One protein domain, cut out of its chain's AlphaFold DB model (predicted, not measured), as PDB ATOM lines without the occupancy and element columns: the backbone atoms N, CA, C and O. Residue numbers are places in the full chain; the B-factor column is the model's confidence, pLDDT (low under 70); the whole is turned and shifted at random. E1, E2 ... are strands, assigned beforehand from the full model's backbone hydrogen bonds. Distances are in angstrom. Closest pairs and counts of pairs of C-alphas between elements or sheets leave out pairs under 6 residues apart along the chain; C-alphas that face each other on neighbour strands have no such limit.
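Overview. This is residues 10 to 74 of the 99 residues of an uncharacterized protein of Frankia sp. R43 (UniProt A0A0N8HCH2). With little regular structure, loops join a small antiparallel sheet, E3 E4 E5, to a separate hairpin, E1 and E2, whose tip, residues 27 to 32, sticks out. Of 65 printed residues, 15 are in named strands, E1 to E5 along the chain, with no named helix: all strand. Flat, spanning 40 by 35 by 17 A, it is only just compact, close to loose, with radius of gyration of the C-alphas 12.7 A.

Arrangement. E3, residues 56 to 58, E4, 61 to 63, and E5, 69 to 71, form a meander of successive antiparallel neighbours. Look for N 58 and O 61, and N 62 and O 70, each 2.9 A, within hydrogen-bond range. The hairpin of E1, residues 25 to 27, and E2, 32 to 34, is apart from these; its N 33 and O 26 are at 2.8 A.

Along the chain. Find E1 beginning at C-alpha 25 (24.468, 7.258, -10.475) and E5 ending at C-alpha 71 (16.041, -9.775, -16.928).

Size, cuts and confidence. The two farthest C-alphas, Thr 10 and Ala 74, are 40.5 A apart. The link E2 to E3 is long; residues 10 to 11 and 73 to 74 have pLDDT under 70.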
ATOM      1  N   THR A  10      35.992  10.291   1.191       54.28
ATOM      2  CA  THR A  10      36.674   9.005   1.358       54.28
ATOM      3  C   THR A  10      35.736   7.933   0.838       54.28
ATOM      4  O   THR A  10      34.716   7.674   1.475       54.28
ATOM      5  N   GLY A  11      36.030   7.350  -0.327       62.50
ATOM      6  CA  GLY A  11      35.185   6.318  -0.934       62.50
ATOM      7  C   GLY A  11      34.684   5.302   0.101       62.50
ATOM      8  O   GLY A  11      35.431   4.890   0.990       62.50
ATOM      9  N   GLN A  12      33.401   4.950   0.019       83.38
ATOM     10  CA  GLN A  12      32.763   4.074   0.996       83.38
ATOM     11  C   GLN A  12      33.500   2.730   1.044       83.38
ATOM     12  O   GLN A  12      33.698   2.092   0.015       83.38
ATOM     13  N   VAL A  13      33.885   2.285   2.240       93.00
ATOM     14  CA  VAL A  13      34.479   0.958   2.450       93.00
ATOM     15  C   VAL A  13      33.386  -0.024   2.861       93.00
ATOM     16  O   VAL A  13      32.489   0.315   3.642       93.00
ATOM     17  N   CYS A  14      33.452  -1.244   2.335       92.00
ATOM     18  CA  CYS A  14      32.513  -2.305   2.639       92.00
ATOM     19  C   CYS A  14      32.670  -2.738   4.102       92.00
ATOM     20  O   CYS A  14      33.742  -3.207   4.487       92.00
ATOM     21  N   PRO A  15      31.609  -2.676   4.927       90.94
ATOM     22  CA  PRO A  15      31.680  -3.135   6.311       90.94
ATOM     23  C   PRO A  15      31.783  -4.664   6.427       90.94
ATOM     24  O   PRO A  15      32.076  -5.167   7.507       90.94
ATOM     25  N   SER A  16      31.517  -5.401   5.342       90.75
ATOM     26  CA  SER A  16      31.529  -6.867   5.337       90.75
ATOM     27  C   SER A  16      32.905  -7.451   5.013       90.75
ATOM     28  O   SER A  16      33.308  -8.409   5.665       90.75
ATOM     29  N   CYS A  17      33.615  -6.914   4.014       92.69
ATOM     30  CA  CYS A  17      34.908  -7.454   3.564       92.69
ATOM     31  C   CYS A  17      36.067  -6.447   3.599       92.69
ATOM     32  O   CYS A  17      37.214  -6.856   3.464       92.69
ATOM     33  N   GLY A  18      35.802  -5.153   3.807       90.06
ATOM     34  CA  GLY A  18      36.833  -4.112   3.816       90.06
ATOM     35  C   GLY A  18      37.253  -3.592   2.437       90.06
ATOM     36  O   GLY A  18      38.091  -2.696   2.381       90.06
ATOM     37  N   ASP A  19      36.668  -4.097   1.346       91.75
ATOM     38  CA  ASP A  19      36.939  -3.604  -0.012       91.75
ATOM     39  C   ASP A  19      36.263  -2.258  -0.294       91.75
ATOM     40  O   ASP A  19      35.350  -1.829   0.415       91.75
ATOM     41  N   GLN A  20      36.682  -1.595  -1.371       92.56
ATOM     42  CA  GLN A  20      36.066  -0.351  -1.815       92.56
ATOM     43  C   GLN A  20      34.679  -0.611  -2.424       92.56
ATOM     44  O   GLN A  20      34.509  -1.473  -3.287       92.56
ATOM     45  N   CYS A  21      33.681   0.143  -1.969       93.69
ATOM     46  CA  CYS A  21      32.333   0.124  -2.521       93.69
ATOM     47  C   CYS A  21      32.204   1.112  -3.680       93.69
ATOM     48  O   CYS A  21      32.825   2.176  -3.700       93.69
ATOM     49  N   SER A  22      31.303   0.781  -4.596       93.38
ATOM     50  CA  SER A  22      30.809   1.664  -5.650       93.38
ATOM     51  C   SER A  22      29.303   1.864  -5.493       93.38
ATOM     52  O   SER A  22      28.642   1.149  -4.732       93.38
ATOM     53  N   ARG A  23      28.748   2.846  -6.199       93.25
ATOM     54  CA  ARG A  23      27.304   3.024  -6.354       93.25
ATOM     55  C   ARG A  23      27.005   3.476  -7.772       93.25
ATOM     56  O   ARG A  23      27.833   4.164  -8.367       93.25
ATOM     57  N   ASP A  24      25.817   3.145  -8.248       91.56
ATOM     58  CA  ASP A  24      25.325   3.681  -9.508       91.56
ATOM     59  C   ASP A  24      24.831   5.115  -9.330       91.56
ATOM     60  O   ASP A  24      24.329   5.511  -8.270       91.56
ATOM     61  N   GLU A  25      24.960   5.894 -10.396       92.62
ATOM     62  CA  GLU A  25      24.468   7.258 -10.475       92.62
ATOM     63  C   GLU A  25      23.748   7.484 -11.803       92.62
ATOM     64  O   GLU A  25      24.167   6.999 -12.853       92.62
ATOM     65  N   ALA A  26      22.631   8.204 -11.747       93.19
ATOM     66  CA  ALA A  26      21.821   8.524 -12.913       93.19
ATOM     67  C   ALA A  26      21.401   9.992 -12.862       93.19
ATOM     68  O   ALA A  26      20.649  10.398 -11.977       93.19
ATOM     69  N   ASP A  27      21.871  10.789 -13.817       95.62
ATOM     70  CA  ASP A  27      21.346  12.135 -14.044       95.62
ATOM     71  C   ASP A  27      19.982  12.040 -14.745       95.62
ATOM     72  O   ASP A  27      19.848  11.421 -15.801       95.62
ATOM     73  N   VAL A  28      18.958  12.641 -14.137       96.06
ATOM     74  CA  VAL A  28      17.579  12.652 -14.648       96.06
ATOM     75  C   VAL A  28      17.153  14.017 -15.203       96.06
ATOM     76  O   VAL A  28      15.962  14.287 -15.355       96.06
ATOM     77  N   GLY A  29      18.104  14.908 -15.485       95.31
ATOM     78  CA  GLY A  29      17.877  16.233 -16.074       95.31
ATOM     79  C   GLY A  29      17.438  17.316 -15.082       95.31
ATOM     80  O   GLY A  29      17.373  18.488 -15.442       95.31
ATOM     81  N   ILE A  30      17.159  16.942 -13.830       95.50
ATOM     82  CA  ILE A  30      16.900  17.862 -12.705       95.50
ATOM     83  C   ILE A  30      17.867  17.640 -11.531       95.50
ATOM     84  O   ILE A  30      17.749  18.295 -10.498       95.50
ATOM     85  N   GLY A  31      18.799  16.695 -11.675       94.81
ATOM     86  CA  GLY A  31      19.739  16.274 -10.646       94.81
ATOM     87  C   GLY A  31      20.140  14.808 -10.798       94.81
ATOM     88  O   GLY A  31      19.566  14.073 -11.603       94.81
ATOM     89  N   THR A  32      21.106  14.382  -9.988       95.31
ATOM     90  CA  THR A  32      21.620  13.009  -9.979       95.31
ATOM     91  C   THR A  32      20.949  12.186  -8.886       95.31
ATOM     92  O   THR A  32      20.972  12.546  -7.707       95.31
ATOM     93  N   ILE A  33      20.362  11.059  -9.274       93.69
ATOM     94  CA  ILE A  33      19.904  10.015  -8.362       93.69
ATOM     95  C   ILE A  33      21.074   9.075  -8.105       93.69
ATOM     96  O   ILE A  33      21.756   8.653  -9.036       93.69
ATOM     97  N   TYR A  34      21.277   8.729  -6.840       92.50
ATOM     98  CA  TYR A  34      22.315   7.800  -6.422       92.50
ATOM     99  C   TYR A  34      21.690   6.510  -5.907       92.50
ATOM    100  O   TYR A  34      20.801   6.544  -5.052       92.50
ATOM    101  N   GLY A  35      22.182   5.384  -6.415       92.94
ATOM    102  CA  GLY A  35      21.884   4.062  -5.887       92.94
ATOM    103  C   GLY A  35      22.526   3.821  -4.512       92.94
ATOM    104  O   GLY A  35      23.290   4.657  -4.004       92.94
ATOM    105  N   PRO A  36      22.226   2.673  -3.881       94.06
ATOM    106  CA  PRO A  36      22.900   2.247  -2.664       94.06
ATOM    107  C   PRO A  36      24.399   2.053  -2.914       94.06
ATOM    108  O   PRO A  36      24.831   1.632  -3.987       94.06
ATOM    109  N   TRP A  37      25.204   2.303  -1.883       94.56
ATOM    110  CA  TRP A  37      26.575   1.802  -1.865       94.56
ATOM    111  C   TRP A  37      26.555   0.283  -1.810       94.56
ATOM    112  O   TRP A  37      25.887  -0.277  -0.945       94.56
ATOM    113  N   ALA A  38      27.316  -0.375  -2.675       94.75
ATOM    114  CA  ALA A  38      27.391  -1.824  -2.683       94.75
ATOM    115  C   ALA A  38      28.796  -2.331  -3.017       94.75
ATOM    116  O   ALA A  38      29.674  -1.586  -3.460       94.75
ATOM    117  N   CYS A  39      29.014  -3.614  -2.743       95.19
ATOM    118  CA  CYS A  39      30.295  -4.284  -2.917       95.19
ATOM    119  C   CYS A  39      30.121  -5.589  -3.697       95.19
ATOM    120  O   CYS A  39      29.115  -6.284  -3.556       95.19
ATOM    121  N   TYR A  40      31.138  -5.989  -4.459       93.69
ATOM    122  CA  TYR A  40      31.160  -7.268  -5.178       93.69
ATOM    123  C   TYR A  40      31.021  -8.505  -4.276       93.69
ATOM    124  O   TYR A  40      30.620  -9.557  -4.761       93.69
ATOM    125  N   CYS A  41      31.262  -8.389  -2.964       93.50
ATOM    126  CA  CYS A  41      30.978  -9.466  -2.007       93.50
ATOM    127  C   CYS A  41      29.475  -9.711  -1.759       93.50
ATOM    128  O   CYS A  41      29.121 -10.611  -1.000       93.50
ATOM    129  N   GLY A  42      28.594  -8.903  -2.360       94.12
ATOM    130  CA  GLY A  42      27.137  -9.004  -2.246       94.12
ATOM    131  C   GLY A  42      26.512  -8.086  -1.193       94.12
ATOM    132  O   GLY A  42      25.290  -8.049  -1.071       94.12
ATOM    133  N   TRP A  43      27.321  -7.342  -0.431       95.19
ATOM    134  CA  TRP A  43      26.816  -6.360   0.533       95.19
ATOM    135  C   TRP A  43      26.173  -5.166  -0.175       95.19
ATOM    136  O   TRP A  43      26.735  -4.647  -1.141       95.19
ATOM    137  N   SER A  44      25.067  -4.681   0.389       94.81
ATOM    138  CA  SER A  44      24.427  -3.425   0.005       94.81
ATOM    139  C   SER A  44      24.154  -2.559   1.234       94.81
ATOM    140  O   SER A  44      23.806  -3.058   2.306       94.81
ATOM    141  N   GLY A  45      24.282  -1.244   1.073       92.38
ATOM    142  CA  GLY A  45      23.877  -0.251   2.065       92.38
ATOM    143  C   GLY A  45      22.361  -0.183   2.254       92.38
ATOM    144  O   GLY A  45      21.902   0.343   3.267       92.38
ATOM    145  N   ASP A  46      21.590  -0.741   1.318       92.56
ATOM    146  CA  ASP A  46      20.159  -0.978   1.478       92.56
ATOM    147  C   ASP A  46      19.905  -2.483   1.698       92.56
ATOM    148  O   ASP A  46      20.127  -3.287   0.788       92.56
ATOM    149  N   PRO A  47      19.389  -2.894   2.872       91.00
ATOM    150  CA  PRO A  47      19.125  -4.301   3.183       91.00
ATOM    151  C   PRO A  47      18.189  -5.017   2.199       91.00
ATOM    152  O   PRO A  47      18.165  -6.249   2.155       91.00
ATOM    153  N   ARG A  48      17.391  -4.276   1.419       90.62
ATOM    154  CA  ARG A  48      16.517  -4.853   0.386       90.62
ATOM    155  C   ARG A  48      17.311  -5.494  -0.750       90.62
ATOM    156  O   ARG A  48      16.841  -6.481  -1.315       90.62
ATOM    157  N   TYR A  49      18.497  -4.960  -1.027       93.31
ATOM    158  CA  TYR A  49      19.380  -5.385  -2.110       93.31
ATOM    159  C   TYR A  49      20.586  -6.190  -1.606       93.31
ATOM    160  O   TYR A  49      21.427  -6.589  -2.394       93.31
ATOM    161  N   ASP A  50      20.687  -6.486  -0.307       93.50
ATOM    162  CA  ASP A  50      21.759  -7.345   0.206       93.50
ATOM    163  C   ASP A  50      21.569  -8.801  -0.270       93.50
ATOM    164  O   ASP A  50      20.565  -9.460   0.047       93.50
ATOM    165  N   VAL A  51      22.536  -9.290  -1.051       95.12
ATOM    166  CA  VAL A  51      22.550 -10.627  -1.673       95.12
ATOM    167  C   VAL A  51      23.591 -11.552  -1.038       95.12
ATOM    168  O   VAL A  51      23.841 -12.638  -1.562       95.12
ATOM    169  N   ARG A  52      24.193 -11.176   0.104       94.38
ATOM    170  CA  ARG A  52      25.151 -12.044   0.819       94.38
ATOM    171  C   ARG A  52      24.537 -13.378   1.245       94.38
ATOM    172  O   ARG A  52      25.232 -14.387   1.267       94.38
ATOM    173  N   ASP A  53      23.232 -13.384   1.512       91.62
ATOM    174  CA  ASP A  53      22.468 -14.585   1.874       91.62
ATOM    175  C   ASP A  53      21.899 -15.336   0.653       91.62
ATOM    176  O   ASP A  53      21.184 -16.328   0.802       91.62
ATOM    177  N   GLY A  54      22.204 -14.878  -0.566       89.44
ATOM    178  CA  GLY A  54      21.807 -15.521  -1.815       89.44
ATOM    179  C   GLY A  54      21.129 -14.589  -2.818       89.44
ATOM    180  O   GLY A  54      20.811 -13.431  -2.545       89.44
ATOM    181  N   ALA A  55      20.897 -15.131  -4.016       86.56
ATOM    182  CA  ALA A  55      20.296 -14.403  -5.127       86.56
ATOM    183  C   ALA A  55      18.875 -13.924  -4.797       86.56
ATOM    184  O   ALA A  55      18.054 -14.680  -4.272       86.56
ATOM    185  N   ARG A  56      18.563 -12.682  -5.182       87.38
ATOM    186  CA  ARG A  56      17.239 -12.078  -5.004       87.38
ATOM    187  C   ARG A  56      16.529 -11.884  -6.333       87.38
ATOM    188  O   ARG A  56      17.151 -11.721  -7.383       87.38
ATOM    189  N   THR A  57      15.201 -11.902  -6.277       89.88
ATOM    190  CA  THR A  57      14.355 -11.637  -7.439       89.88
ATOM    191  C   THR A  57      13.203 -10.717  -7.084       89.88
ATOM    192  O   THR A  57      12.542 -10.933  -6.069       89.88
ATOM    193  N   GLU A  58      12.903  -9.770  -7.963       86.88
ATOM    194  CA  GLU A  58      11.752  -8.881  -7.850       86.88
ATOM    195  C   GLU A  58      10.999  -8.858  -9.181       86.88
ATOM    196  O   GLU A  58      11.583  -8.638 -10.237       86.88
ATOM    197  N   ARG A  59       9.685  -9.127  -9.145       88.75
ATOM    198  CA  ARG A  59       8.799  -9.106 -10.331       88.75
ATOM    199  C   ARG A  59       9.321  -9.935 -11.524       88.75
ATOM    200  O   ARG A  59       9.063  -9.597 -12.672       88.75
ATOM    201  N   GLY A  60      10.047 -11.023 -11.253       88.00
ATOM    202  CA  GLY A  60      10.631 -11.903 -12.276       88.00
ATOM    203  C   GLY A  60      12.023 -11.495 -12.782       88.00
ATOM    204  O   GLY A  60      12.617 -12.238 -13.561       88.00
ATOM    205  N   TYR A  61      12.569 -10.377 -12.309       90.88
ATOM    206  CA  TYR A  61      13.929  -9.920 -12.591       90.88
ATOM    207  C   TYR A  61      14.882 -10.391 -11.494       90.88
ATOM    208  O   TYR A  61      14.477 -10.529 -10.339       90.88
ATOM    209  N   ALA A  62      16.137 -10.651 -11.852       91.75
ATOM    210  CA  ALA A  62      17.210 -10.806 -10.878       91.75
ATOM    211  C   ALA A  62      17.592  -9.422 -10.344       91.75
ATOM    212  O   ALA A  62      17.683  -8.472 -11.121       91.75
ATOM    213  N   VAL A  63      17.789  -9.326  -9.032       92.88
ATOM    214  CA  VAL A  63      18.184  -8.089  -8.353       92.88
ATOM    215  C   VAL A  63      19.626  -8.235  -7.889       92.88
ATOM    216  O   VAL A  63      19.950  -9.234  -7.240       92.88
ATOM    217  N   ASP A  64      20.473  -7.268  -8.229       94.00
ATOM    218  CA  ASP A  64      21.857  -7.199  -7.749       94.00
ATOM    219  C   ASP A  64      21.997  -6.312  -6.496       94.00
ATOM    220  O   ASP A  64      21.039  -5.691  -6.027       94.00
ATOM    221  N   GLN A  65      23.205  -6.265  -5.932       95.31
ATOM    222  CA  GLN A  65      23.511  -5.509  -4.716       95.31
ATOM    223  C   GLN A  65      23.439  -3.986  -4.877       95.31
ATOM    224  O   GLN A  65      23.302  -3.272  -3.878       95.31
ATOM    225  N   TRP A  66      23.513  -3.484  -6.109       95.00
ATOM    226  CA  TRP A  66      23.363  -2.067  -6.434       95.00
ATOM    227  C   TRP A  66      21.893  -1.683  -6.656       95.00
ATOM    228  O   TRP A  66      21.579  -0.506  -6.815       95.00
ATOM    229  N   GLY A  67      20.966  -2.646  -6.592       92.88
ATOM    230  CA  GLY A  67      19.546  -2.430  -6.863       92.88
ATOM    231  C   GLY A  67      19.208  -2.450  -8.356       92.88
ATOM    232  O   GLY A  67      18.102  -2.063  -8.739       92.88
ATOM    233  N   GLY A  68      20.138  -2.906  -9.197       92.44
ATOM    234  CA  GLY A  68      19.926  -3.142 -10.614       92.44
ATOM    235  C   GLY A  68      18.991  -4.326 -10.854       92.44
ATOM    236  O   GLY A  68      19.056  -5.358 -10.178       92.44
ATOM    237  N   LEU A  69      18.098  -4.178 -11.836       92.38
ATOM    238  CA  LEU A  69      17.178  -5.226 -12.272       92.38
ATOM    239  C   LEU A  69      17.653  -5.801 -13.604       92.38
ATOM    240  O   LEU A  69      17.540  -5.161 -14.648       92.38
ATOM    241  N   THR A  70      18.129  -7.041 -13.579       88.75
ATOM    242  CA  THR A  70      18.531  -7.765 -14.787       88.75
ATOM    243  C   THR A  70      17.427  -8.746 -15.185       88.75
ATOM    244  O   THR A  70      16.969  -9.524 -14.338       88.75
ATOM    245  N   PRO A  71      16.963  -8.754 -16.452       88.75
ATOM    246  CA  PRO A  71      16.041  -9.775 -16.928       88.75
ATOM    247  C   PRO A  71      16.610 -11.156 -16.627       88.75
ATOM    248  O   PRO A  71      17.748 -11.459 -16.984       88.75
ATOM    249  N   ARG A  72      15.826 -12.006 -15.961       73.44
ATOM    250  CA  ARG A  72      16.242 -13.386 -15.746       73.44
ATOM    251  C   ARG A  72      16.213 -14.059 -17.112       73.44
ATOM    252  O   ARG A  72      15.130 -14.327 -17.631       73.44
ATOM    253  N   SER A  73      17.378 -14.263 -17.722       59.28
ATOM    254  CA  SER A  73      17.482 -15.015 -18.969       59.28
ATOM    255  C   SER A  73      16.674 -16.303 -18.803       59.28
ATOM    256  O   SER A  73      16.861 -17.024 -17.816       59.28
ATOM    257  N   ALA A  74      15.751 -16.586 -19.730       48.00
ATOM    258  CA  ALA A  74      15.179 -17.925 -19.847       48.00
ATOM    259  C   ALA A  74      16.342 -18.934 -19.811       48.00
ATOM    260  O   ALA A  74      17.406 -18.595 -20.334       48.00
TER     261      ALA A  74